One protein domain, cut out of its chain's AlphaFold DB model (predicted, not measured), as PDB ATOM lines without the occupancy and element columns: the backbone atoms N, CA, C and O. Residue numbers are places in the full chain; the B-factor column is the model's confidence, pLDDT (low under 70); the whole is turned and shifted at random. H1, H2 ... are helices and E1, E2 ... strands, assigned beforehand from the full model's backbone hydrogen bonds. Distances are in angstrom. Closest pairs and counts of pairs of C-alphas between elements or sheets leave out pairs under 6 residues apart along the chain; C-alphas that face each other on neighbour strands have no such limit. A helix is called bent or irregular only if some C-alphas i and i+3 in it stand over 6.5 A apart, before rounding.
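What this domain is: This is residues 3 to 50 and 96 to 226 of the 229 residues of an uncharacterized protein of Acinetobacter sp. CAG:196 (UniProt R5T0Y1). Helix H4 runs through the middle of a compact body, with H2, H5, H6 and H7 packed round it, mostly crosswise. Near its last residues is a small four-stranded sheet with H1 along one face; near its first residues is a short strand pair, E4 and E5, with H3 beside it. The 179 printed residues include seven named helices and six named strands, in the order E1 E2 H1 E3 H2 E4 H3 E5 H4 E6 H5 H6 H7, class mixed. The larger sheet, E1 E2 E3 E6, is mixed, the smaller antiparallel. The whole is compact and rounded, with a radius of gyration of the C-alphas of 15.5 A and spans of 45 by 36 by 36 A.

Where its parts are: E1, residues 3 to 5, begins at C-alpha 3 (352.895, 351.154, 153.454), and E2 is residues 8 to 12. H1, residues 30 to 50, is 30.2 A long and only just irregular, with C-alphas 46 and 49 6.8 A apart. E3 is residues 96 to 99, H2 111 to 121, E4 127 to 129, H3 130 to 137 and E5 155 to 157. H4, residues 158 to 173, is 23.6 A long and begins at C-alpha 158 (349.632, 354.385, 181.089). E6 is residues 185 to 187 and H5 188 to 197. H6, residues 200 to 217, is 25.3 A long and irregular, with C-alphas 201 and 204 7.9 A apart and a kink of 31 degrees near residue 207. H7, residues 219 to 224, ends at C-alpha 224 (342.036, 360.780, 184.382).

How they stand to each other: E1 and E2 form an antiparallel hairpin, with N 3 and O 10 2.9 A apart. E2 and E3 are parallel, with N 97 and O 9 2.8 A apart; E3 and E6 are antiparallel, with N 98 and O 186 2.8 A apart. H1 on one face makes two layers, a helix layer over a sheet, at a height of 7.8 A. H1 touches H2 with residues 31 to 40 alone, closest C-alphas Gly 35 and Ala 117, 4.2 A, at a shallow tilt of 31 degrees. In E4 and E5, antiparallel, N 156 and O 128 are 2.8 A apart; H3's Val 130 and E5's Lys 155 have the closest C-alphas, 5.3 A. The hub H4 touches H2, closest C-alphas Ala 118 and Ser 162, 5.2 A, about perpendicular at 81 degrees. It touches H5, closest C-alphas Ser 172 and Gly 190, 4.0 A. H6 touches it with residues 209 to 214 alone, closest C-alphas Thr 163 and Tyr 210, 5.3 A. H4 touches H7 with residues 158 to 162 alone, closest C-alphas Ala 159 and Leu 219, 5.2 A. Every O i to N i+4 pair is within hydrogen-bond range in H2, H3 and H5, against 15 of 17 in H1, 8 of 12 in H4, 12 of 14 in H6 and 1 of 2 in H7.

The domain as a whole: The C-alphas farthest apart, Lys 22 and Ser 201, are 48.8 A apart. Residues 51 to 95 are not printed; C-alphas 50 and 96 are 17.1 A apart across the cut. The links E2 to H1, E3 to H2, H3 to E5 and H4 to E6 are long. Residues 21 to 25 and 49 to 50 have pLDDT under 70.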
ATOM      1  N   GLU A   3     352.523 351.030 154.861       85.44
ATOM      2  CA  GLU A   3     352.895 351.154 153.454       85.44
ATOM      3  C   GLU A   3     354.415 351.172 153.331       85.44
ATOM      4  O   GLU A   3     355.092 351.881 154.072       85.44
ATOM      5  N   VAL A   4     354.970 350.431 152.374       83.06
ATOM      6  CA  VAL A   4     356.415 350.428 152.125       83.06
ATOM      7  C   VAL A   4     356.729 351.385 150.983       83.06
ATOM      8  O   VAL A   4     356.262 351.200 149.864       83.06
ATOM      9  N   ASN A   5     357.549 352.396 151.260       81.75
ATOM     10  CA  ASN A   5     358.001 353.382 150.283       81.75
ATOM     11  C   ASN A   5     359.526 353.518 150.358       81.75
ATOM     12  O   ASN A   5     360.068 353.829 151.415       81.75
ATOM     13  N   ASN A   6     360.223 353.306 149.236       83.62
ATOM     14  CA  ASN A   6     361.690 353.398 149.137       83.62
ATOM     15  C   ASN A   6     362.448 352.587 150.209       83.62
ATOM     16  O   ASN A   6     363.438 353.058 150.763       83.62
ATOM     17  N   GLY A   7     361.976 351.375 150.517       83.50
ATOM     18  CA  GLY A   7     362.609 350.509 151.518       83.50
ATOM     19  C   GLY A   7     362.388 350.941 152.971       83.50
ATOM     20  O   GLY A   7     363.056 350.411 153.850       83.50
ATOM     21  N   VAL A   8     361.462 351.871 153.228       87.69
ATOM     22  CA  VAL A   8     361.033 352.271 154.574       87.69
ATOM     23  C   VAL A   8     359.545 351.983 154.727       87.69
ATOM     24  O   VAL A   8     358.740 352.407 153.894       87.69
ATOM     25  N   ALA A   9     359.165 351.279 155.789       91.69
ATOM     26  CA  ALA A   9     357.761 351.098 156.128       91.69
ATOM     27  C   ALA A   9     357.223 352.311 156.889       91.69
ATOM     28  O   ALA A   9     357.799 352.738 157.881       91.69
ATOM     29  N   LYS A  10     356.096 352.857 156.451       93.75
ATOM     30  CA  LYS A  10     355.344 353.891 157.163       93.75
ATOM     31  C   LYS A  10     354.155 353.234 157.826       93.75
ATOM     32  O   LYS A  10     353.346 352.633 157.130       93.75
ATOM     33  N   ILE A  11     354.066 353.334 159.143       94.69
ATOM     34  CA  ILE A  11     353.077 352.639 159.964       94.69
ATOM     35  C   ILE A  11     352.294 353.696 160.734       94.69
ATOM     36  O   ILE A  11     352.895 354.537 161.401       94.69
ATOM     37  N   ASP A  12     350.965 353.669 160.656       95.81
ATOM     38  CA  ASP A  12     350.126 354.651 161.344       95.81
ATOM     39  C   ASP A  12     348.817 354.074 161.903       95.81
ATOM     40  O   ASP A  12     348.432 352.928 161.639       95.81
ATOM     41  N   GLY A  13     348.142 354.898 162.707       95.38
ATOM     42  CA  GLY A  13     346.876 354.602 163.372       95.38
ATOM     43  C   GLY A  13     345.627 355.099 162.648       95.38
ATOM     44  O   GLY A  13     344.529 355.010 163.200       95.38
ATOM     45  N   SER A  14     345.766 355.637 161.431       94.25
ATOM     46  CA  SER A  14     344.657 356.264 160.695       94.25
ATOM     47  C   SER A  14     343.529 355.280 160.398       94.25
ATOM     48  O   SER A  14     342.363 355.676 160.335       94.25
ATOM     49  N   ARG A  15     343.892 354.000 160.246       92.00
ATOM     50  CA  ARG A  15     342.982 352.870 160.105       92.00
ATOM     51  C   ARG A  15     343.498 351.626 160.812       92.00
ATOM     52  O   ARG A  15     344.707 351.361 160.806       92.00
ATOM     53  N   GLY A  16     342.586 350.822 161.338       90.88
ATOM     54  CA  GLY A  16     342.901 349.554 161.986       90.88
ATOM     55  C   GLY A  16     341.689 348.888 162.628       90.88
ATOM     56  O   GLY A  16     340.546 349.299 162.427       90.88
ATOM     57  N   LYS A  17     341.972 347.862 163.429       89.56
ATOM     58  CA  LYS A  17     341.008 347.000 164.131       89.56
ATOM     59  C   LYS A  17     339.956 347.755 164.951       89.56
ATOM     60  O   LYS A  17     338.870 347.240 165.184       89.56
ATOM     61  N   TYR A  18     340.260 348.966 165.411       91.88
ATOM     62  CA  TYR A  18     339.365 349.734 166.277       91.88
ATOM     63  C   TYR A  18     338.437 350.705 165.530       91.88
ATOM     64  O   TYR A  18     337.659 351.417 166.172       91.88
ATOM     65  N   ASP A  19     338.479 350.749 164.192       87.44
ATOM     66  CA  ASP A  19     337.569 351.574 163.371       87.44
ATOM     67  C   ASP A  19     336.112 351.095 163.418       87.44
ATOM     68  O   ASP A  19     335.181 351.870 163.161       87.44
ATOM     69  N   GLY A  20     335.914 349.844 163.832       73.94
ATOM     70  CA  GLY A  20     334.618 349.210 163.974       73.94
ATOM     71  C   GLY A  20     334.215 348.435 162.722       73.94
ATOM     72  O   GLY A  20     334.273 348.917 161.592       73.94
ATOM     73  N   GLY A  21     333.709 347.232 162.968       67.44
ATOM     74  CA  GLY A  21     333.159 346.309 161.986       67.44
ATOM     75  C   GLY A  21     332.076 345.449 162.635       67.44
ATOM     76  O   GLY A  21     331.751 345.619 163.809       67.44
ATOM     77  N   LYS A  22     331.503 344.492 161.896       53.81
ATOM     78  CA  LYS A  22     330.417 343.626 162.406       53.81
ATOM     79  C   LYS A  22     330.817 342.805 163.652       53.81
ATOM     80  O   LYS A  22     329.933 342.351 164.373       53.81
ATOM     81  N   TYR A  23     332.120 342.631 163.894       51.81
ATOM     82  CA  TYR A  23     332.690 341.803 164.962       51.81
ATOM     83  C   TYR A  23     333.830 342.492 165.742       51.81
ATOM     84  O   TYR A  23     334.546 341.816 166.471       51.81
ATOM     85  N   GLU A  24     334.020 343.809 165.595       62.28
ATOM     86  CA  GLU A  24     335.165 344.531 166.180       62.28
ATOM     87  C   GLU A  24     334.721 345.616 167.167       62.28
ATOM     88  O   GLU A  24     333.782 346.372 166.898       62.28
ATOM     89  N   SER A  25     335.418 345.699 168.304       67.62
ATOM     90  CA  SER A  25     335.239 346.747 169.311       67.62
ATOM     91  C   SER A  25     335.571 348.107 168.705       67.62
ATOM     92  O   SER A  25     336.688 348.334 168.242       67.62
ATOM     93  N   LYS A  26     334.599 349.019 168.698       82.62
ATOM     94  CA  LYS A  26     334.779 350.358 168.145       82.62
ATOM     95  C   LYS A  26     335.266 351.312 169.224       82.62
ATOM     96  O   LYS A  26     334.480 351.656 170.103       82.62
ATOM     97  N   VAL A  27     336.476 351.837 169.041       90.06
ATOM     98  CA  VAL A  27     336.976 352.906 169.904       90.06
ATOM     99  C   VAL A  27     336.346 354.229 169.513       90.06
ATOM    100  O   VAL A  27     336.425 354.663 168.356       90.06
ATOM    101  N   SER A  28     335.664 354.853 170.467       89.31
ATOM    102  CA  SER A  28     334.804 356.009 170.195       89.31
ATOM    103  C   SER A  28     335.601 357.297 169.973       89.31
ATOM    104  O   SER A  28     335.360 358.012 168.992       89.31
ATOM    105  N   ASP A  29     336.580 357.567 170.839       94.12
ATOM    106  CA  ASP A  29     337.449 358.738 170.748       94.12
ATOM    107  C   ASP A  29     338.460 358.555 169.598       94.12
ATOM    108  O   ASP A  29     339.211 357.577 169.583       94.12
ATOM    109  N   PRO A  30     338.491 359.463 168.603       94.12
ATOM    110  CA  PRO A  30     339.335 359.300 167.423       94.12
ATOM    111  C   PRO A  30     340.833 359.320 167.744       94.12
ATOM    112  O   PRO A  30     341.590 358.625 167.069       94.12
ATOM    113  N   SER A  31     341.261 360.068 168.763       96.06
ATOM    114  CA  SER A  31     342.666 360.149 169.160       96.06
ATOM    115  C   SER A  31     343.096 358.871 169.868       96.06
ATOM    116  O   SER A  31     344.106 358.278 169.494       96.06
ATOM    117  N   VAL A  32     342.294 358.382 170.824       96.25
ATOM    118  CA  VAL A  32     342.559 357.086 171.479       96.25
ATOM    119  C   VAL A  32     342.589 355.963 170.444       96.25
ATOM    120  O   VAL A  32     343.516 355.153 170.437       96.25
ATOM    121  N   ARG A  33     341.611 355.947 169.527       95.75
ATOM    122  CA  ARG A  33     341.541 354.972 168.437       95.75
ATOM    123  C   ARG A  33     342.803 354.991 167.587       95.75
ATOM    124  O   ARG A  33     343.330 353.928 167.278       95.75
ATOM    125  N   TYR A  34     343.283 356.182 167.234       96.75
ATOM    126  CA  TYR A  34     344.501 356.332 166.453       96.75
ATOM    127  C   TYR A  34     345.691 355.683 167.159       96.75
ATOM    128  O   TYR A  34     346.346 354.831 166.570       96.75
ATOM    129  N   GLY A  35     345.951 356.037 168.421       97.19
ATOM    130  CA  GLY A  35     347.093 355.496 169.163       97.19
ATOM    131  C   GLY A  35     347.070 353.973 169.262       97.19
ATOM    132  O   GLY A  35     348.053 353.309 168.948       97.19
ATOM    133  N   ARG A  36     345.905 353.411 169.599       96.00
ATOM    134  CA  ARG A  36     345.714 351.959 169.700       96.00
ATOM    135  C   ARG A  36     345.873 351.245 168.360       96.00
ATOM    136  O   ARG A  36     346.566 350.237 168.271       96.00
ATOM    137  N   ASN A  37     345.273 351.786 167.296       95.56
ATOM    138  CA  ASN A  37     345.462 351.258 165.946       95.56
ATOM    139  C   ASN A  37     346.943 351.296 165.561       95.56
ATOM    140  O   ASN A  37     347.441 350.328 165.003       95.56
ATOM    141  N   ALA A  38     347.650 352.393 165.842       96.69
ATOM    142  CA  ALA A  38     349.048 352.545 165.463       96.69
ATOM    143  C   ALA A  38     349.913 351.415 166.044       96.69
ATOM    144  O   ALA A  38     350.688 350.817 165.299       96.69
ATOM    145  N   VAL A  39     349.726 351.084 167.325       95.31
ATOM    146  CA  VAL A  39     350.429 349.981 168.000       95.31
ATOM    147  C   VAL A  39     350.063 348.629 167.401       95.31
ATOM    148  O   VAL A  39     350.955 347.884 167.015       95.31
ATOM    149  N   GLU A  40     348.775 348.317 167.245       93.50
ATOM    150  CA  GLU A  40     348.334 347.051 166.631       93.50
ATOM    151  C   GLU A  40     348.887 346.881 165.210       93.50
ATOM    152  O   GLU A  40     349.294 345.796 164.801       93.50
ATOM    153  N   ASN A  41     348.941 347.970 164.445       93.50
ATOM    154  CA  ASN A  41     349.508 347.973 163.105       93.50
ATOM    155  C   ASN A  41     351.027 347.789 163.125       93.50
ATOM    156  O   ASN A  41     351.562 347.113 162.247       93.50
ATOM    157  N   TYR A  42     351.710 348.369 164.113       92.56
ATOM    158  CA  TYR A  42     353.132 348.147 164.343       92.56
ATOM    159  C   TYR A  42     353.407 346.697 164.740       92.56
ATOM    160  O   TYR A  42     354.253 346.070 164.115       92.56
ATOM    161  N   TYR A  43     352.653 346.122 165.677       89.06
ATOM    162  CA  TYR A  43     352.758 344.706 166.029       89.06
ATOM    163  C   TYR A  43     352.460 343.804 164.847       89.06
ATOM    164  O   TYR A  43     353.262 342.935 164.547       89.06
ATOM    165  N   THR A  44     351.410 344.080 164.076       87.00
ATOM    166  CA  THR A  44     351.163 343.358 162.822       87.00
ATOM    167  C   THR A  44     352.378 343.448 161.899       87.00
ATOM    168  O   THR A  44     352.787 342.451 161.324       87.00
ATOM    169  N   TYR A  45     353.002 344.616 161.775       86.56
ATOM    170  CA  TYR A  45     354.193 344.788 160.954       86.56
ATOM    171  C   TYR A  45     355.403 343.970 161.446       86.56
ATOM    172  O   TYR A  45     356.039 343.299 160.632       86.56
ATOM    173  N   VAL A  46     355.719 343.992 162.748       81.75
ATOM    174  CA  VAL A  46     356.861 343.233 163.296       81.75
ATOM    175  C   VAL A  46     356.582 341.735 163.452       81.75
ATOM    176  O   VAL A  46     357.496 340.931 163.287       81.75
ATOM    177  N   GLU A  47     355.342 341.338 163.737       75.19
ATOM    178  CA  GLU A  47     354.955 339.947 163.999       75.19
ATOM    179  C   GLU A  47     354.542 339.187 162.740       75.19
ATOM    180  O   GLU A  47     354.742 337.974 162.685       75.19
ATOM    181  N   HIS A  48     353.998 339.847 161.708       71.44
ATOM    182  CA  HIS A  48     353.549 339.168 160.485       71.44
ATOM    183  C   HIS A  48     354.633 338.257 159.883       71.44
ATOM    184  O   HIS A  48     354.297 337.126 159.524       71.44
ATOM    185  N   PRO A  49     355.921 338.641 159.809       68.31
ATOM    186  CA  PRO A  49     356.977 337.750 159.320       68.31
ATOM    187  C   PRO A  49     357.192 336.489 160.160       68.31
ATOM    188  O   PRO A  49     357.548 335.450 159.615       68.31
ATOM    189  N   ILE A  50     356.973 336.583 161.475       66.44
ATOM    190  CA  ILE A  50     357.190 335.501 162.444       66.44
ATOM    191  C   ILE A  50     355.980 334.560 162.466       66.44
ATOM    192  O   ILE A  50     356.123 333.342 162.440       66.44
ATOM    193  N   PHE A  96     361.786 351.670 159.390       92.12
ATOM    194  CA  PHE A  96     360.392 352.047 159.552       92.12
ATOM    195  C   PHE A  96     360.242 353.427 160.195       92.12
ATOM    196  O   PHE A  96     361.126 353.927 160.895       92.12
ATOM    197  N   GLU A  97     359.070 354.005 159.981       94.25
ATOM    198  CA  GLU A  97     358.540 355.167 160.671       94.25
ATOM    199  C   GLU A  97     357.197 354.771 161.290       94.25
ATOM    200  O   GLU A  97     356.226 354.492 160.586       94.25
ATOM    201  N   TYR A  98     357.156 354.728 162.617       94.75
ATOM    202  CA  TYR A  98     355.984 354.391 163.409       94.75
ATOM    203  C   TYR A  98     355.336 355.670 163.942       94.75
ATOM    204  O   TYR A  98     355.898 356.351 164.798       94.75
ATOM    205  N   ARG A  99     354.153 356.016 163.427       97.50
ATOM    206  CA  ARG A  99     353.396 357.202 163.823       97.50
ATOM    207  C   ARG A  99     352.335 356.861 164.869       97.50
ATOM    208  O   ARG A  99     351.234 356.444 164.512       97.50
ATOM    209  N   TYR A 100     352.638 357.115 166.139       97.19
ATOM    210  CA  TYR A 100     351.789 356.762 167.288       97.19
ATOM    211  C   TYR A 100     350.695 357.797 167.609       97.19
ATOM    212  O   TYR A 100     349.777 357.518 168.375       97.19
ATOM    213  N   MET A 101     350.754 358.993 167.015       97.25
ATOM    214  CA  MET A 101     349.707 360.015 167.138       97.25
ATOM    215  C   MET A 101     349.443 360.744 165.811       97.25
ATOM    216  O   MET A 101     350.316 360.738 164.934       97.25
ATOM    217  N   PRO A 102     348.261 361.373 165.630       96.56
ATOM    218  CA  PRO A 102     347.981 362.191 164.452       96.56
ATOM    219  C   PRO A 102     349.042 363.275 164.232       96.56
ATOM    220  O   PRO A 102     349.790 363.639 165.139       96.56
ATOM    221  N   VAL A 103     349.115 363.816 163.015       95.44
ATOM    222  CA  VAL A 103     350.045 364.914 162.718       95.44
ATOM    223  C   VAL A 103     349.661 366.143 163.542       95.44
ATOM    224  O   VAL A 103     348.579 366.703 163.368       95.44
ATOM    225  N   MET A 104     350.581 366.573 164.400       93.56
ATOM    226  CA  MET A 104     350.451 367.756 165.247       93.56
ATOM    227  C   MET A 104     351.519 368.793 164.875       93.56
ATOM    228  O   MET A 104     352.560 368.435 164.312       93.56
ATOM    229  N   PRO A 105     351.315 370.082 165.194       92.06
ATOM    230  CA  PRO A 105     352.393 371.059 165.135       92.06
ATOM    231  C   PRO A 105     353.589 370.596 165.974       92.06
ATOM    232  O   PRO A 105     353.416 370.028 167.052       92.06
ATOM    233  N   LYS A 106     354.806 370.863 165.493       85.88
ATOM    234  CA  LYS A 106     356.042 370.394 166.131       85.88
ATOM    235  C   LYS A 106     356.095 370.781 167.618       85.88
ATOM    236  O   LYS A 106     355.862 371.938 167.969       85.88
ATOM    237  N   GLY A 107     356.398 369.809 168.477       85.94
ATOM    238  CA  GLY A 107     356.439 369.951 169.936       85.94
ATOM    239  C   GLY A 107     355.087 369.836 170.650       85.94
ATOM    240  O   GLY A 107     355.062 369.785 171.882       85.94
ATOM    241  N   GLN A 108     353.972 369.762 169.914       93.69
ATOM    242  CA  GLN A 108     352.659 369.458 170.481       93.69
ATOM    243  C   GLN A 108     352.404 367.952 170.508       93.69
ATOM    244  O   GLN A 108     352.869 367.212 169.645       93.69
ATOM    245  N   VAL A 109     351.630 367.519 171.503       96.62
ATOM    246  CA  VAL A 109     351.318 366.112 171.758       96.62
ATOM    247  C   VAL A 109     349.808 365.935 171.853       96.62
ATOM    248  O   VAL A 109     349.156 366.584 172.675       96.62
ATOM    249  N   ASP A 110     349.260 365.018 171.058       97.50
ATOM    250  CA  ASP A 110     347.910 364.497 171.276       97.50
ATOM    251  C   ASP A 110     347.956 363.455 172.400       97.50
ATOM    252  O   ASP A 110     348.161 362.262 172.173       97.50
ATOM    253  N   LYS A 111     347.779 363.920 173.641       97.38
ATOM    254  CA  LYS A 111     347.914 363.086 174.846       97.38
ATOM    255  C   LYS A 111     346.990 361.872 174.824       97.38
ATOM    256  O   LYS A 111     347.371 360.824 175.326       97.38
ATOM    257  N   LYS A 112     345.795 361.985 174.235       97.25
ATOM    258  CA  LYS A 112     344.849 360.866 174.158       97.25
ATOM    259  C   LYS A 112     345.361 359.770 173.234       97.25
ATOM    260  O   LYS A 112     345.244 358.598 173.579       97.25
ATOM    261  N   ALA A 113     345.955 360.148 172.104       97.75
ATOM    262  CA  ALA A 113     346.603 359.190 171.219       97.75
ATOM    263  C   ALA A 113     347.807 358.527 171.895       97.75
ATOM    264  O   ALA A 113     347.913 357.307 171.861       97.75
ATOM    265  N   VAL A 114     348.655 359.288 172.597       98.06
ATOM    266  CA  VAL A 114     349.811 358.699 173.302       98.06
ATOM    267  C   VAL A 114     349.377 357.748 174.418       98.06
ATOM    268  O   VAL A 114     349.925 356.658 174.535       98.06
ATOM    269  N   LEU A 115     348.367 358.118 175.210       98.25
ATOM    270  CA  LEU A 115     347.801 357.243 176.242       98.25
ATOM    271  C   LEU A 115     347.134 356.002 175.634       98.25
ATOM    272  O   LEU A 115     347.230 354.919 176.202       98.25
ATOM    273  N   GLY A 116     346.492 356.141 174.469       97.56
ATOM    274  CA  GLY A 116     345.956 355.018 173.703       97.56
ATOM    275  C   GLY A 116     347.050 354.064 173.226       97.56
ATOM    276  O   GLY A 116     346.905 352.857 173.382       97.56
ATOM    277  N   ALA A 117     348.161 354.596 172.711       97.88
ATOM    278  CA  ALA A 117     349.319 353.793 172.335       97.88
ATOM    279  C   ALA A 117     349.933 353.091 173.560       97.88
ATOM    280  O   ALA A 117     350.120 351.882 173.541       97.88
ATOM    281  N   ALA A 118     350.136 353.807 174.670       97.81
ATOM    282  CA  ALA A 118     350.641 353.225 175.915       97.81
ATOM    283  C   ALA A 118     349.744 352.093 176.438       97.81
ATOM    284  O   ALA A 118     350.236 351.025 176.786       97.81
ATOM    285  N   TYR A 119     348.426 352.300 176.447       97.38
ATOM    286  CA  TYR A 119     347.457 351.277 176.836       97.38
ATOM    287  C   TYR A 119     347.577 350.011 175.979       97.38
ATOM    288  O   TYR A 119     347.528 348.903 176.512       97.38
ATOM    289  N   GLU A 120     347.744 350.164 174.665       96.12
ATOM    290  CA  GLU A 120     347.887 349.029 173.755       96.12
ATOM    291  C   GLU A 120     349.245 348.325 173.929       96.12
ATOM    292  O   GLU A 120     349.270 347.102 174.057       96.12
ATOM    293  N   GLU A 121     350.355 349.070 174.043       94.56
ATOM    294  CA  GLU A 121     351.707 348.509 174.242       94.56
ATOM    295  C   GLU A 121     351.853 347.781 175.587       94.56
ATOM    296  O   GLU A 121     352.540 346.765 175.695       94.56
ATOM    297  N   MET A 122     351.139 348.241 176.616       94.25
ATOM    298  CA  MET A 122     351.076 347.576 177.920       94.25
ATOM    299  C   MET A 122     350.192 346.316 177.917       94.25
ATOM    300  O   MET A 122     350.056 345.651 178.947       94.25
ATOM    301  N   GLY A 123     349.583 345.951 176.787       92.56
ATOM    302  CA  GLY A 123     348.707 344.785 176.683       92.56
ATOM    303  C   GLY A 123     347.313 345.043 177.246       92.56
ATOM    304  O   GLY A 123     346.760 344.198 177.948       92.56
ATOM    305  N   GLN A 124     346.752 346.218 176.950       94.00
ATOM    306  CA  GLN A 124     345.375 346.605 177.270       94.00
ATOM    307  C   GLN A 124     345.071 346.675 178.776       94.00
ATOM    308  O   GLN A 124     343.930 346.484 179.213       94.00
ATOM    309  N   THR A 125     346.081 347.026 179.576       93.62
ATOM    310  CA  THR A 125     345.930 347.354 180.998       93.62
ATOM    311  C   THR A 125     346.203 348.832 181.260       93.62
ATOM    312  O   THR A 125     346.991 349.471 180.567       93.62
ATOM    313  N   LYS A 126     345.539 349.396 182.273       94.38
ATOM    314  CA  LYS A 126     345.752 350.791 182.696       94.38
ATOM    315  C   LYS A 126     346.944 350.956 183.638       94.38
ATOM    316  O   LYS A 126     347.463 352.061 183.764       94.38
ATOM    317  N   GLU A 127     347.337 349.874 184.299       95.94
ATOM    318  CA  GLU A 127     348.468 349.805 185.219       95.94
ATOM    319  C   GLU A 127     349.020 348.378 185.269       95.94
ATOM    320  O   GLU A 127     348.282 347.411 185.061       95.94
ATOM    321  N   MET A 128     350.307 348.236 185.565       96.31
ATOM    322  CA  MET A 128     350.916 346.956 185.931       96.31
ATOM    323  C   MET A 128     352.052 347.163 186.923       96.31
ATOM    324  O   MET A 128     352.597 348.258 187.020       96.31
ATOM    325  N   SER A 129     352.411 346.127 187.679       97.62
ATOM    326  CA  SER A 129     353.562 346.222 188.587       97.62
ATOM    327  C   SER A 129     354.879 346.334 187.811       97.62
ATOM    328  O   SER A 129     354.990 345.820 186.696       97.62
ATOM    329  N   VAL A 130     355.901 346.947 188.417       96.19
ATOM    330  CA  VAL A 130     357.263 346.962 187.843       96.19
ATOM    331  C   VAL A 130     357.768 345.535 187.599       96.19
ATOM    332  O   VAL A 130     358.382 345.268 186.574       96.19
ATOM    333  N   GLU A 131     357.470 344.609 188.514       95.31
ATOM    334  CA  GLU A 131     357.862 343.199 188.407       95.31
ATOM    335  C   GLU A 131     357.207 342.506 187.205       95.31
ATOM    336  O   GLU A 131     357.871 341.777 186.472       95.31
ATOM    337  N   GLU A 132     355.919 342.760 186.970       95.19
ATOM    338  CA  GLU A 132     355.204 342.235 185.806       95.19
ATOM    339  C   GLU A 132     355.742 342.824 184.498       95.19
ATOM    340  O   GLU A 132     355.911 342.092 183.522       95.19
ATOM    341  N   MET A 133     356.051 344.124 184.477       93.56
ATOM    342  CA  MET A 133     356.628 344.768 183.298       93.56
ATOM    343  C   MET A 133     358.029 344.220 182.993       93.56
ATOM    344  O   MET A 133     358.319 343.877 181.847       93.56
ATOM    345  N   ASP A 134     358.866 344.042 184.017       94.25
ATOM    346  CA  ASP A 134     360.190 343.432 183.871       94.25
ATOM    347  C   ASP A 134     360.075 341.989 183.375       94.25
ATOM    348  O   ASP A 134     360.777 341.603 182.446       94.25
ATOM    349  N   HIS A 135     359.131 341.205 183.899       92.38
ATOM    350  CA  HIS A 135     358.908 339.841 183.425       92.38
ATOM    351  C   HIS A 135     358.508 339.773 181.943       92.38
ATOM    352  O   HIS A 135     358.906 338.843 181.242       92.38
ATOM    353  N   ARG A 136     357.721 340.741 181.460       88.00
ATOM    354  CA  ARG A 136     357.250 340.777 180.069       88.00
ATOM    355  C   ARG A 136     358.294 341.313 179.091       88.00
ATOM    356  O   ARG A 136     358.339 340.848 177.957       88.00
ATOM    357  N   PHE A 137     359.085 342.305 179.503       84.81
ATOM    358  CA  PHE A 137     359.855 343.129 178.565       84.81
ATOM    359  C   PHE A 137     361.353 343.228 178.869       84.81
ATOM    360  O   PHE A 137     362.100 343.673 177.996       84.81
ATOM    361  N   ALA A 138     361.827 342.839 180.059       88.12
ATOM    362  CA  ALA A 138     363.256 342.858 180.362       88.12
ATOM    363  C   ALA A 138     363.962 341.682 179.658       88.12
ATOM    364  O   ALA A 138     363.605 340.528 179.897       88.12
ATOM    365  N   PRO A 139     364.991 341.936 178.827       84.50
ATOM    366  CA  PRO A 139     365.747 340.862 178.179       84.50
ATOM    367  C   PRO A 139     366.505 339.965 179.168       84.50
ATOM    368  O   PRO A 139     366.643 338.767 178.935       84.50
ATOM    369  N   ASP A 140     367.020 340.553 180.252       90.69
ATOM    370  CA  ASP A 140     367.764 339.874 181.315       90.69
ATOM    371  C   ASP A 140     367.780 340.706 182.617       90.69
ATOM    372  O   ASP A 140     367.191 341.787 182.705       90.69
ATOM    373  N   GLU A 141     368.482 340.213 183.643       92.06
ATOM    374  CA  GLU A 141     368.554 340.824 184.975       92.06
ATOM    375  C   GLU A 141     369.228 342.206 185.036       92.06
ATOM    376  O   GLU A 141     369.138 342.880 186.063       92.06
ATOM    377  N   ASN A 142     369.902 342.669 183.983       94.25
ATOM    378  CA  ASN A 142     370.504 344.004 183.921       94.25
ATOM    379  C   ASN A 142     369.506 345.087 183.508       94.25
ATOM    380  O   ASN A 142     369.841 346.275 183.556       94.25
ATOM    381  N   PHE A 143     368.292 344.698 183.128       94.75
ATOM    382  CA  PHE A 143     367.231 345.598 182.706       94.75
ATOM    383  C   PHE A 143     366.170 345.749 183.799       94.75
ATOM    384  O   PHE A 143     366.019 344.896 184.672       94.75
ATOM    385  N   THR A 144     365.492 346.895 183.805       95.00
ATOM    386  CA  THR A 144     364.360 347.180 184.682       95.00
ATOM    387  C   THR A 144     363.530 348.354 184.164       95.00
ATOM    388  O   THR A 144     364.043 349.327 183.608       95.00
ATOM    389  N   SER A 145     362.237 348.291 184.437       94.81
ATOM    390  CA  SER A 145     361.213 349.279 184.111       94.81
ATOM    391  C   SER A 145     361.032 350.288 185.243       94.81
ATOM    392  O   SER A 145     360.282 351.245 185.105       94.81
ATOM    393  N   ARG A 146     361.761 350.137 186.357       95.06
ATOM    394  CA  ARG A 146     361.639 350.974 187.562       95.06
ATOM    395  C   ARG A 146     361.816 352.477 187.324       95.06
ATOM    396  O   ARG A 146     361.356 353.276 188.125       95.06
ATOM    397  N   ALA A 147     362.496 352.877 186.252       96.12
ATOM    398  CA  ALA A 147     362.608 354.289 185.892       96.12
ATOM    399  C   ALA A 147     361.270 354.912 185.447       96.12
ATOM    400  O   ALA A 147     361.143 356.134 185.497       96.12
ATOM    401  N   LEU A 148     360.314 354.089 185.001       96.75
ATOM    402  CA  LEU A 148     358.965 354.500 184.614       96.75
ATOM    403  C   LEU A 148     358.024 354.634 185.814       96.75
ATOM    404  O   LEU A 148     357.072 355.387 185.712       96.75
ATOM    405  N   ASP A 149     358.300 353.967 186.939       96.81
ATOM    406  CA  ASP A 149     357.577 354.159 188.207       96.81
ATOM    407  C   ASP A 149     357.980 355.518 188.814       96.81
ATOM    408  O   ASP A 149     358.885 355.638 189.650       96.81
ATOM    409  N   ILE A 150     357.376 356.583 188.282       96.25
ATOM    410  CA  ILE A 150     357.718 357.978 188.577       96.25
ATOM    411  C   ILE A 150     357.218 358.336 189.974       96.25
ATOM    412  O   ILE A 150     357.911 359.036 190.723       96.25
ATOM    413  N   ASN A 151     356.023 357.862 190.331       94.44
ATOM    414  CA  ASN A 151     355.400 358.150 191.618       94.44
ATOM    415  C   ASN A 151     355.931 357.257 192.770       94.44
ATOM    416  O   ASN A 151     355.739 357.606 193.939       94.44
ATOM    417  N   LYS A 152     356.679 356.189 192.448       95.00
ATOM    418  CA  LYS A 152     357.295 355.220 193.370       95.00
ATOM    419  C   LYS A 152     356.291 354.369 194.148       95.00
ATOM    420  O   LYS A 152     356.563 354.013 195.300       95.00
ATOM    421  N   ASP A 153     355.149 354.051 193.551       96.38
ATOM    422  CA  ASP A 153     354.125 353.178 194.132       96.38
ATOM    423  C   ASP A 153     354.332 351.687 193.794       96.38
ATOM    424  O   ASP A 153     353.604 350.828 194.302       96.38
ATOM    425  N   GLY A 154     355.365 351.365 193.005       97.06
ATOM    426  CA  GLY A 154     355.693 350.005 192.578       97.06
ATOM    427  C   GLY A 154     354.908 349.535 191.352       97.06
ATOM    428  O   GLY A 154     355.046 348.374 190.943       97.06
ATOM    429  N   LYS A 155     354.100 350.411 190.757       97.56
ATOM    430  CA  LYS A 155     353.362 350.183 189.522       97.56
ATOM    431  C   LYS A 155     353.764 351.211 188.472       97.56
ATOM    432  O   LYS A 155     354.447 352.187 188.735       97.56
ATOM    433  N   ILE A 156     353.393 350.898 187.242       97.75
ATOM    434  CA  ILE A 156     353.566 351.744 186.075       97.75
ATOM    435  C   ILE A 156     352.187 351.858 185.452       97.75
ATOM    436  O   ILE A 156     351.605 350.852 185.032       97.75
ATOM    437  N   ASP A 157     351.650 353.069 185.423       97.69
ATOM    438  CA  ASP A 157     350.405 353.370 184.727       97.69
ATOM    439  C   ASP A 157     350.634 353.822 183.271       97.69
ATOM    440  O   ASP A 157     351.758 354.053 182.823       97.69
ATOM    441  N   ILE A 158     349.554 353.952 182.497       97.81
ATOM    442  CA  ILE A 158     349.632 354.385 181.089       97.81
ATOM    443  C   ILE A 158     350.227 355.789 180.900       97.81
ATOM    444  O   ILE A 158     350.818 356.060 179.856       97.81
ATOM    445  N   ALA A 159     350.091 356.695 181.871       98.12
ATOM    446  CA  ALA A 159     350.678 358.030 181.794       98.12
ATOM    447  C   ALA A 159     352.187 357.972 182.034       98.12
ATOM    448  O   ALA A 159     352.951 358.609 181.312       98.12
ATOM    449  N   GLU A 160     352.620 357.163 182.988       98.19
ATOM    450  CA  GLU A 160     354.024 356.867 183.236       98.19
ATOM    451  C   GLU A 160     354.675 356.172 182.038       98.19
ATOM    452  O   GLU A 160     355.679 356.658 181.512       98.19
ATOM    453  N   TYR A 161     354.059 355.111 181.513       97.88
ATOM    454  CA  TYR A 161     354.571 354.398 180.345       97.88
ATOM    455  C   TYR A 161     354.635 355.284 179.098       97.88
ATOM    456  O   TYR A 161     355.618 355.235 178.357       97.88
ATOM    457  N   SER A 162     353.645 356.163 178.891       98.00
ATOM    458  CA  SER A 162     353.616 357.081 177.744       98.00
ATOM    459  C   SER A 162     354.840 358.005 177.660       98.00
ATOM    460  O   SER A 162     355.187 358.480 176.576       98.00
ATOM    461  N   THR A 163     355.555 358.219 178.772       98.06
ATOM    462  CA  THR A 163     356.821 358.962 178.762       98.06
ATOM    463  C   THR A 163     357.910 358.266 177.948       98.06
ATOM    464  O   THR A 163     358.720 358.954 177.323       98.06
ATOM    465  N   SER A 164     357.912 356.929 177.894       97.31
ATOM    466  CA  SER A 164     358.850 356.149 177.080       97.31
ATOM    467  C   SER A 164     358.587 356.333 175.583       97.31
ATOM    468  O   SER A 164     359.526 356.570 174.827       97.31
ATOM    469  N   ILE A 165     357.317 356.352 175.167       97.94
ATOM    470  CA  ILE A 165     356.899 356.608 173.780       97.94
ATOM    471  C   ILE A 165     357.354 358.007 173.342       97.94
ATOM    472  O   ILE A 165     358.000 358.177 172.307       97.94
ATOM    473  N   LEU A 166     357.095 359.022 174.173       97.88
ATOM    474  CA  LEU A 166     357.524 360.397 173.899       97.88
ATOM    475  C   LEU A 166     359.053 360.545 173.892       97.88
ATOM    476  O   LEU A 166     359.596 361.299 173.085       97.88
ATOM    477  N   ALA A 167     359.765 359.826 174.763       97.50
ATOM    478  CA  ALA A 167     361.224 359.798 174.747       97.50
ATOM    479  C   ALA A 167     361.752 359.180 173.444       97.50
ATOM    480  O   ALA A 167     362.669 359.742 172.840       97.50
ATOM    481  N   ALA A 168     361.159 358.075 172.984       97.31
ATOM    482  CA  ALA A 168     361.528 357.418 171.733       97.31
ATOM    483  C   ALA A 168     361.334 358.343 170.524       97.31
ATOM    484  O   ALA A 168     362.186 358.372 169.635       97.31
ATOM    485  N   ASP A 169     360.270 359.149 170.503       97.56
ATOM    486  CA  ASP A 169     360.048 360.166 169.466       97.56
ATOM    487  C   ASP A 169     361.187 361.193 169.457       97.56
ATOM    488  O   ASP A 169     361.907 361.323 168.464       97.56
ATOM    489  N   MET A 170     361.453 361.839 170.600       96.19
ATOM    490  CA  MET A 170     362.537 362.825 170.710       96.19
ATOM    491  C   MET A 170     363.890 362.248 170.266       96.19
ATOM    492  O   MET A 170     364.653 362.911 169.555       96.19
ATOM    493  N   LEU A 171     364.174 361.009 170.678       96.12
ATOM    494  CA  LEU A 171     365.425 360.302 170.407       96.12
ATOM    495  C   LEU A 171     365.533 359.788 168.967       96.12
ATOM    496  O   LEU A 171     366.638 359.590 168.464       96.12
ATOM    497  N   SER A 172     364.409 359.654 168.263       95.94
ATOM    498  CA  SER A 172     364.394 359.356 166.828       95.94
ATOM    499  C   SER A 172     364.964 360.502 165.990       95.94
ATOM    500  O   SER A 172     365.367 360.281 164.845       95.94
ATOM    501  N   LYS A 173     364.987 361.729 166.538       94.19
ATOM    502  CA  LYS A 173     365.412 362.958 165.841       94.19
ATOM    503  C   LYS A 173     366.798 363.443 166.250       94.19
ATOM    504  O   LYS A 173     367.452 364.138 165.478       94.19
ATOM    505  N   SER A 174     367.221 363.143 167.474       92.25
ATOM    506  CA  SER A 174     368.480 363.618 168.049       92.25
ATOM    507  C   SER A 174     368.922 362.713 169.192       92.25
ATOM    508  O   SER A 174     368.097 362.240 169.962       92.25
ATOM    509  N   SER A 175     370.232 362.552 169.388       89.12
ATOM    510  CA  SER A 175     370.787 361.854 170.558       89.12
ATOM    511  C   SER A 175     370.513 362.571 171.886       89.12
ATOM    512  O   SER A 175     370.722 362.000 172.954       89.12
ATOM    513  N   THR A 176     370.090 363.836 171.836       91.19
ATOM    514  CA  THR A 176     369.711 364.623 173.011       91.19
ATOM    515  C   THR A 176     368.200 364.860 172.998       91.19
ATOM    516  O   THR A 176     367.719 365.548 172.090       91.19
ATOM    517  N   PRO A 177     367.454 364.341 173.995       91.25
ATOM    518  CA  PRO A 177     366.014 364.549 174.095       91.25
ATOM    519  C   PRO A 177     365.652 366.035 174.157       91.25
ATOM    520  O   PRO A 177     366.220 366.790 174.948       91.25
ATOM    521  N   ASN A 178     364.690 366.453 173.336       92.50
ATOM    522  CA  ASN A 178     364.151 367.808 173.349       92.50
ATOM    523  C   ASN A 178     362.651 367.770 173.006       92.50
ATOM    524  O   ASN A 178     362.314 367.361 171.893       92.50
ATOM    525  N   PRO A 179     361.760 368.249 173.896       90.50
ATOM    526  CA  PRO A 179     360.322 368.351 173.634       90.50
ATOM    527  C   PRO A 179     359.966 369.059 172.326       90.50
ATOM    528  O   PRO A 179     359.030 368.661 171.640       90.50
ATOM    529  N   ALA A 180     360.757 370.054 171.916       90.75
ATOM    530  CA  ALA A 180     360.544 370.781 170.667       90.75
ATOM    531  C   ALA A 180     360.764 369.928 169.407       90.75
ATOM    532  O   ALA A 180     360.488 370.412 168.313       90.75
ATOM    533  N   ASN A 181     361.288 368.703 169.530       91.56
ATOM    534  CA  ASN A 181     361.523 367.789 168.413       91.56
ATOM    535  C   ASN A 181     360.402 366.779 168.179       91.56
ATOM    536  O   ASN A 181     360.426 366.145 167.129       91.56
ATOM    537  N   ILE A 182     359.437 366.664 169.094       94.94
ATOM    538  CA  ILE A 182     358.320 365.733 168.936       94.94
ATOM    539  C   ILE A 182     357.522 366.060 167.672       94.94
ATOM    540  O   ILE A 182     357.117 367.210 167.461       94.94
ATOM    541  N   ASP A 183     357.284 365.036 166.854       95.31
ATOM    542  CA  ASP A 183     356.456 365.107 165.643       95.31
ATOM    543  C   ASP A 183     355.475 363.927 165.486       95.31
ATOM    544  O   ASP A 183     354.761 363.823 164.478       95.31
ATOM    545  N   GLY A 184     355.417 363.049 166.488       96.69
ATOM    546  CA  GLY A 184     354.537 361.892 166.540       96.69
ATOM    547  C   GLY A 184     355.096 360.650 165.867       96.69
ATOM    548  O   GLY A 184     354.312 359.734 165.628       96.69
ATOM    549  N   THR A 185     356.391 360.604 165.531       96.56
ATOM    550  CA  THR A 185     356.995 359.447 164.854       96.56
ATOM    551  C   THR A 185     358.237 358.906 165.538       96.56
ATOM    552  O   THR A 185     359.128 359.646 165.954       96.56
ATOM    553  N   ILE A 186     358.317 357.581 165.578       96.81
ATOM    554  CA  ILE A 186     359.424 356.822 166.139       96.81
ATOM    555  C   ILE A 186     360.063 356.006 165.019       96.81
ATOM    556  O   ILE A 186     359.373 355.369 164.226       96.81
ATOM    557  N   ASN A 187     361.389 356.017 164.949       94.50
ATOM    558  CA  ASN A 187     362.156 355.129 164.081       94.50
ATOM    559  C   ASN A 187     362.995 354.159 164.923       94.50
ATOM    560  O   ASN A 187     363.002 354.197 166.158       94.50
ATOM    561  N   LYS A 188     363.759 353.306 164.243       91.62
ATOM    562  CA  LYS A 188     364.663 352.341 164.875       91.62
ATOM    563  C   LYS A 188     365.632 352.969 165.889       91.62
ATOM    564  O   LYS A 188     365.923 352.351 166.912       91.62
ATOM    565  N   ASN A 189     366.117 354.189 165.646       93.12
ATOM    566  CA  ASN A 189     367.035 354.866 166.566       93.12
ATOM    567  C   ASN A 189     366.342 355.229 167.881       93.12
ATOM    568  O   ASN A 189     366.907 354.988 168.945       93.12
ATOM    569  N   GLY A 190     365.116 355.755 167.809       94.44
ATOM    570  CA  GLY A 190     364.308 356.051 168.990       94.44
ATOM    571  C   GLY A 190     364.049 354.817 169.841       94.44
ATOM    572  O   GLY A 190     364.335 354.839 171.036       94.44
ATOM    573  N   PHE A 191     363.598 353.726 169.211       90.69
ATOM    574  CA  PHE A 191     363.368 352.439 169.879       90.69
ATOM    575  C   PHE A 191     364.623 351.911 170.585       90.69
ATOM    576  O   PHE A 191     364.587 351.600 171.776       90.69
ATOM    577  N   ASN A 192     365.757 351.865 169.884       91.44
ATOM    578  CA  ASN A 192     367.017 351.400 170.471       91.44
ATOM    579  C   ASN A 192     367.475 352.287 171.636       91.44
ATOM    580  O   ASN A 192     368.032 351.792 172.618       91.44
ATOM    581  N   ALA A 193     367.245 353.599 171.542       92.62
ATOM    582  CA  ALA A 193     367.630 354.536 172.585       92.62
ATOM    583  C   ALA A 193     366.797 354.348 173.863       92.62
ATOM    584  O   ALA A 193     367.370 354.337 174.953       92.62
ATOM    585  N   VAL A 194     365.478 354.143 173.762       93.19
ATOM    586  CA  VAL A 194     364.645 353.868 174.950       93.19
ATOM    587  C   VAL A 194     364.892 352.487 175.543       93.19
ATOM    588  O   VAL A 194     364.898 352.358 176.765       93.19
ATOM    589  N   LEU A 195     365.235 351.488 174.724       91.12
ATOM    590  CA  LEU A 195     365.708 350.195 175.224       91.12
ATOM    591  C   LEU A 195     367.013 350.335 176.029       91.12
ATOM    592  O   LEU A 195     367.209 349.664 177.035       91.12
ATOM    593  N   ALA A 196     367.914 351.243 175.647       91.31
ATOM    594  CA  ALA A 196     369.099 351.514 176.460       91.31
ATOM    595  C   ALA A 196     368.746 352.164 177.815       91.31
ATOM    596  O   ALA A 196     369.459 351.957 178.797       91.31
ATOM    597  N   TYR A 197     367.646 352.921 177.894       92.25
ATOM    598  CA  TYR A 197     367.174 353.534 179.139       92.25
ATOM    599  C   TYR A 197     366.522 352.550 180.116       92.25
ATOM    600  O   TYR A 197     366.392 352.893 181.291       92.25
ATOM    601  N   THR A 198     366.180 351.331 179.688       91.50
ATOM    602  CA  THR A 198     365.746 350.267 180.608       91.50
ATOM    603  C   THR A 198     366.928 349.544 181.261       91.50
ATOM    604  O   THR A 198     366.732 348.755 182.178       91.50
ATOM    605  N   GLN A 199     368.181 349.829 180.882       94.25
ATOM    606  CA  GLN A 199     369.345 349.297 181.598       94.25
ATOM    607  C   GLN A 199     369.448 349.900 183.004       94.25
ATOM    608  O   GLN A 199     369.429 351.122 183.179       94.25
ATOM    609  N   LYS A 200     369.698 349.062 184.017       94.94
ATOM    610  CA  LYS A 200     369.917 349.490 185.412       94.94
ATOM    611  C   LYS A 200     371.028 350.538 185.540       94.94
ATOM    612  O   LYS A 200     370.923 351.455 186.349       94.94
ATOM    613  N   SER A 201     372.054 350.462 184.687       95.06
ATOM    614  CA  SER A 201     373.159 351.433 184.617       95.06
ATOM    615  C   SER A 201     372.734 352.841 184.162       95.06
ATOM    616  O   SER A 201     373.474 353.804 184.366       95.06
ATOM    617  N   LYS A 202     371.552 352.979 183.548       94.62
ATOM    618  CA  LYS A 202     370.979 354.236 183.040       94.62
ATOM    619  C   LYS A 202     369.766 354.719 183.835       94.62
ATOM    620  O   LYS A 202     369.249 355.791 183.522       94.62
ATOM    621  N   ALA A 203     369.355 353.992 184.875       92.06
ATOM    622  CA  ALA A 203     368.110 354.232 185.605       92.06
ATOM    623  C   ALA A 203     367.956 355.676 186.115       92.06
ATOM    624  O   ALA A 203     366.880 356.252 186.001       92.06
ATOM    625  N   GLU A 204     369.024 356.301 186.621       93.31
ATOM    626  CA  GLU A 204     368.953 357.689 187.105       93.31
ATOM    627  C   GLU A 204     368.686 358.689 185.967       93.31
ATOM    628  O   GLU A 204     367.881 359.610 186.111       93.31
ATOM    629  N   ALA A 205     369.349 358.509 184.821       94.81
ATOM    630  CA  ALA A 205     369.144 359.360 183.654       94.81
ATOM    631  C   ALA A 205     367.745 359.151 183.053       94.81
ATOM    632  O   ALA A 205     367.085 360.128 182.702       94.81
ATOM    633  N   ALA A 206     367.290 357.896 182.994       95.94
ATOM    634  CA  ALA A 206     365.954 357.524 182.547       95.94
ATOM    635  C   ALA A 206     364.871 358.160 183.433       95.94
ATOM    636  O   ALA A 206     364.019 358.885 182.932       95.94
ATOM    637  N   ALA A 207     364.964 357.993 184.756       96.06
ATOM    638  CA  ALA A 207     363.989 358.535 185.701       96.06
ATOM    639  C   ALA A 207     363.871 360.065 185.605       96.06
ATOM    640  O   ALA A 207     362.765 360.605 185.635       96.06
ATOM    641  N   LYS A 208     364.996 360.778 185.432       96.44
ATOM    642  CA  LYS A 208     364.996 362.234 185.203       96.44
ATOM    643  C   LYS A 208     364.294 362.600 183.897       96.44
ATOM    644  O   LYS A 208     363.473 363.513 183.888       96.44
ATOM    645  N   LEU A 209     364.609 361.902 182.803       96.69
ATOM    646  CA  LEU A 209     363.990 362.145 181.501       96.69
ATOM    647  C   LEU A 209     362.475 361.912 181.558       96.69
ATOM    648  O   LEU A 209     361.710 362.806 181.201       96.69
ATOM    649  N   TYR A 210     362.050 360.754 182.057       97.94
ATOM    650  CA  TYR A 210     360.641 360.374 182.133       97.94
ATOM    651  C   TYR A 210     359.846 361.296 183.059       97.94
ATOM    652  O   TYR A 210     358.800 361.800 182.654       97.94
ATOM    653  N   SER A 211     360.391 361.654 184.226       97.56
ATOM    654  CA  SER A 211     359.767 362.643 185.122       97.56
ATOM    655  C   SER A 211     359.604 364.011 184.450       97.56
ATOM    656  O   SER A 211     358.562 364.655 184.581       97.56
ATOM    657  N   ASN A 212     360.612 364.471 183.701       97.19
ATOM    658  CA  ASN A 212     360.529 365.744 182.985       97.19
ATOM    659  C   ASN A 212     359.443 365.713 181.907       97.19
ATOM    660  O   ASN A 212     358.674 366.666 181.795       97.19
ATOM    661  N   ILE A 213     359.355 364.627 181.136       97.50
ATOM    662  CA  ILE A 213     358.323 364.440 180.106       97.50
ATOM    663  C   ILE A 213     356.931 364.413 180.745       97.50
ATOM    664  O   ILE A 213     356.046 365.155 180.311       97.50
ATOM    665  N   TYR A 214     356.760 363.618 181.803       97.81
ATOM    666  CA  TYR A 214     355.503 363.475 182.538       97.81
ATOM    667  C   TYR A 214     354.949 364.825 182.996       97.81
ATOM    668  O   TYR A 214     353.784 365.142 182.743       97.81
ATOM    669  N   ASN A 215     355.809 365.651 183.595       96.62
ATOM    670  CA  ASN A 215     355.448 366.982 184.075       96.62
ATOM    671  C   ASN A 215     355.229 367.980 182.928       96.62
ATOM    672  O   ASN A 215     354.265 368.741 182.958       96.62
ATOM    673  N   THR A 216     356.079 367.960 181.896       95.62
ATOM    674  CA  THR A 216     355.983 368.877 180.740       95.62
ATOM    675  C   THR A 216     354.646 368.736 180.022       95.62
ATOM    676  O   THR A 216     354.028 369.732 179.647       95.62
ATOM    677  N   TYR A 217     354.182 367.498 179.845       95.31
ATOM    678  CA  TYR A 217     352.928 367.211 179.154       95.31
ATOM    679  C   TYR A 217     351.751 366.987 180.100       95.31
ATOM    680  O   TYR A 217     350.635 366.782 179.620       95.31
ATOM    681  N   ASN A 218     351.957 367.096 181.414       95.75
ATOM    682  CA  ASN A 218     350.926 366.919 182.432       95.75
ATOM    683  C   ASN A 218     350.124 365.617 182.211       95.75
ATOM    684  O   ASN A 218     348.898 365.621 182.061       95.75
ATOM    685  N   LEU A 219     350.858 364.508 182.063       96.88
ATOM    686  CA  LEU A 219     350.298 363.211 181.660       96.88
ATOM    687  C   LEU A 219     349.448 362.590 182.773       96.88
ATOM    688  O   LEU A 219     348.444 361.944 182.479       96.88
ATOM    689  N   GLY A 220     349.791 362.859 184.036       94.56
ATOM    690  CA  GLY A 220     349.017 362.414 185.195       94.56
ATOM    691  C   GLY A 220     347.580 362.923 185.200       94.56
ATOM    692  O   GLY A 220     346.659 362.153 185.461       94.56
ATOM    693  N   GLU A 221     347.366 364.196 184.852       95.00
ATOM    694  CA  GLU A 221     346.012 364.734 184.698       95.00
ATOM    695  C   GLU A 221     345.316 364.158 183.461       95.00
ATOM    696  O   GLU A 221     344.156 363.761 183.543       95.00
ATOM    697  N   ALA A 222     346.030 364.036 182.336       93.81
ATOM    698  CA  ALA A 222     345.460 363.521 181.089       93.81
ATOM    699  C   ALA A 222     344.943 362.075 181.211       93.81
ATOM    700  O   ALA A 222     343.943 361.727 180.581       93.81
ATOM    701  N   LYS A 223     345.584 361.240 182.041       94.25
ATOM    702  CA  LYS A 223     345.147 359.860 182.307       94.25
ATOM    703  C   LYS A 223     343.745 359.794 182.921       94.25
ATOM    704  O   LYS A 223     343.027 358.830 182.669       94.25
ATOM    705  N   ASN A 224     343.337 360.796 183.702       92.88
ATOM    706  CA  ASN A 224     342.036 360.780 184.382       92.88
ATOM    707  C   ASN A 224     340.863 360.845 183.393       92.88
ATOM    708  O   ASN A 224     339.800 360.289 183.661       92.88
ATOM    709  N   ASP A 225     341.087 361.453 182.227       89.62
ATOM    710  CA  ASP A 225     340.101 361.561 181.150       89.62
ATOM    711  C   ASP A 225     340.178 360.395 180.147       89.62
ATOM    712  O   ASP A 225     339.418 360.354 179.172       89.62
ATOM    713  N   PHE A 226     341.092 359.439 180.354       93.19
ATOM    714  CA  PHE A 226     341.309 358.330 179.432       93.19
ATOM    715  C   PHE A 226     340.192 357.282 179.504       93.19
ATOM    716  O   PHE A 226     339.897 356.692 180.551       93.19
TER     717      PHE A 226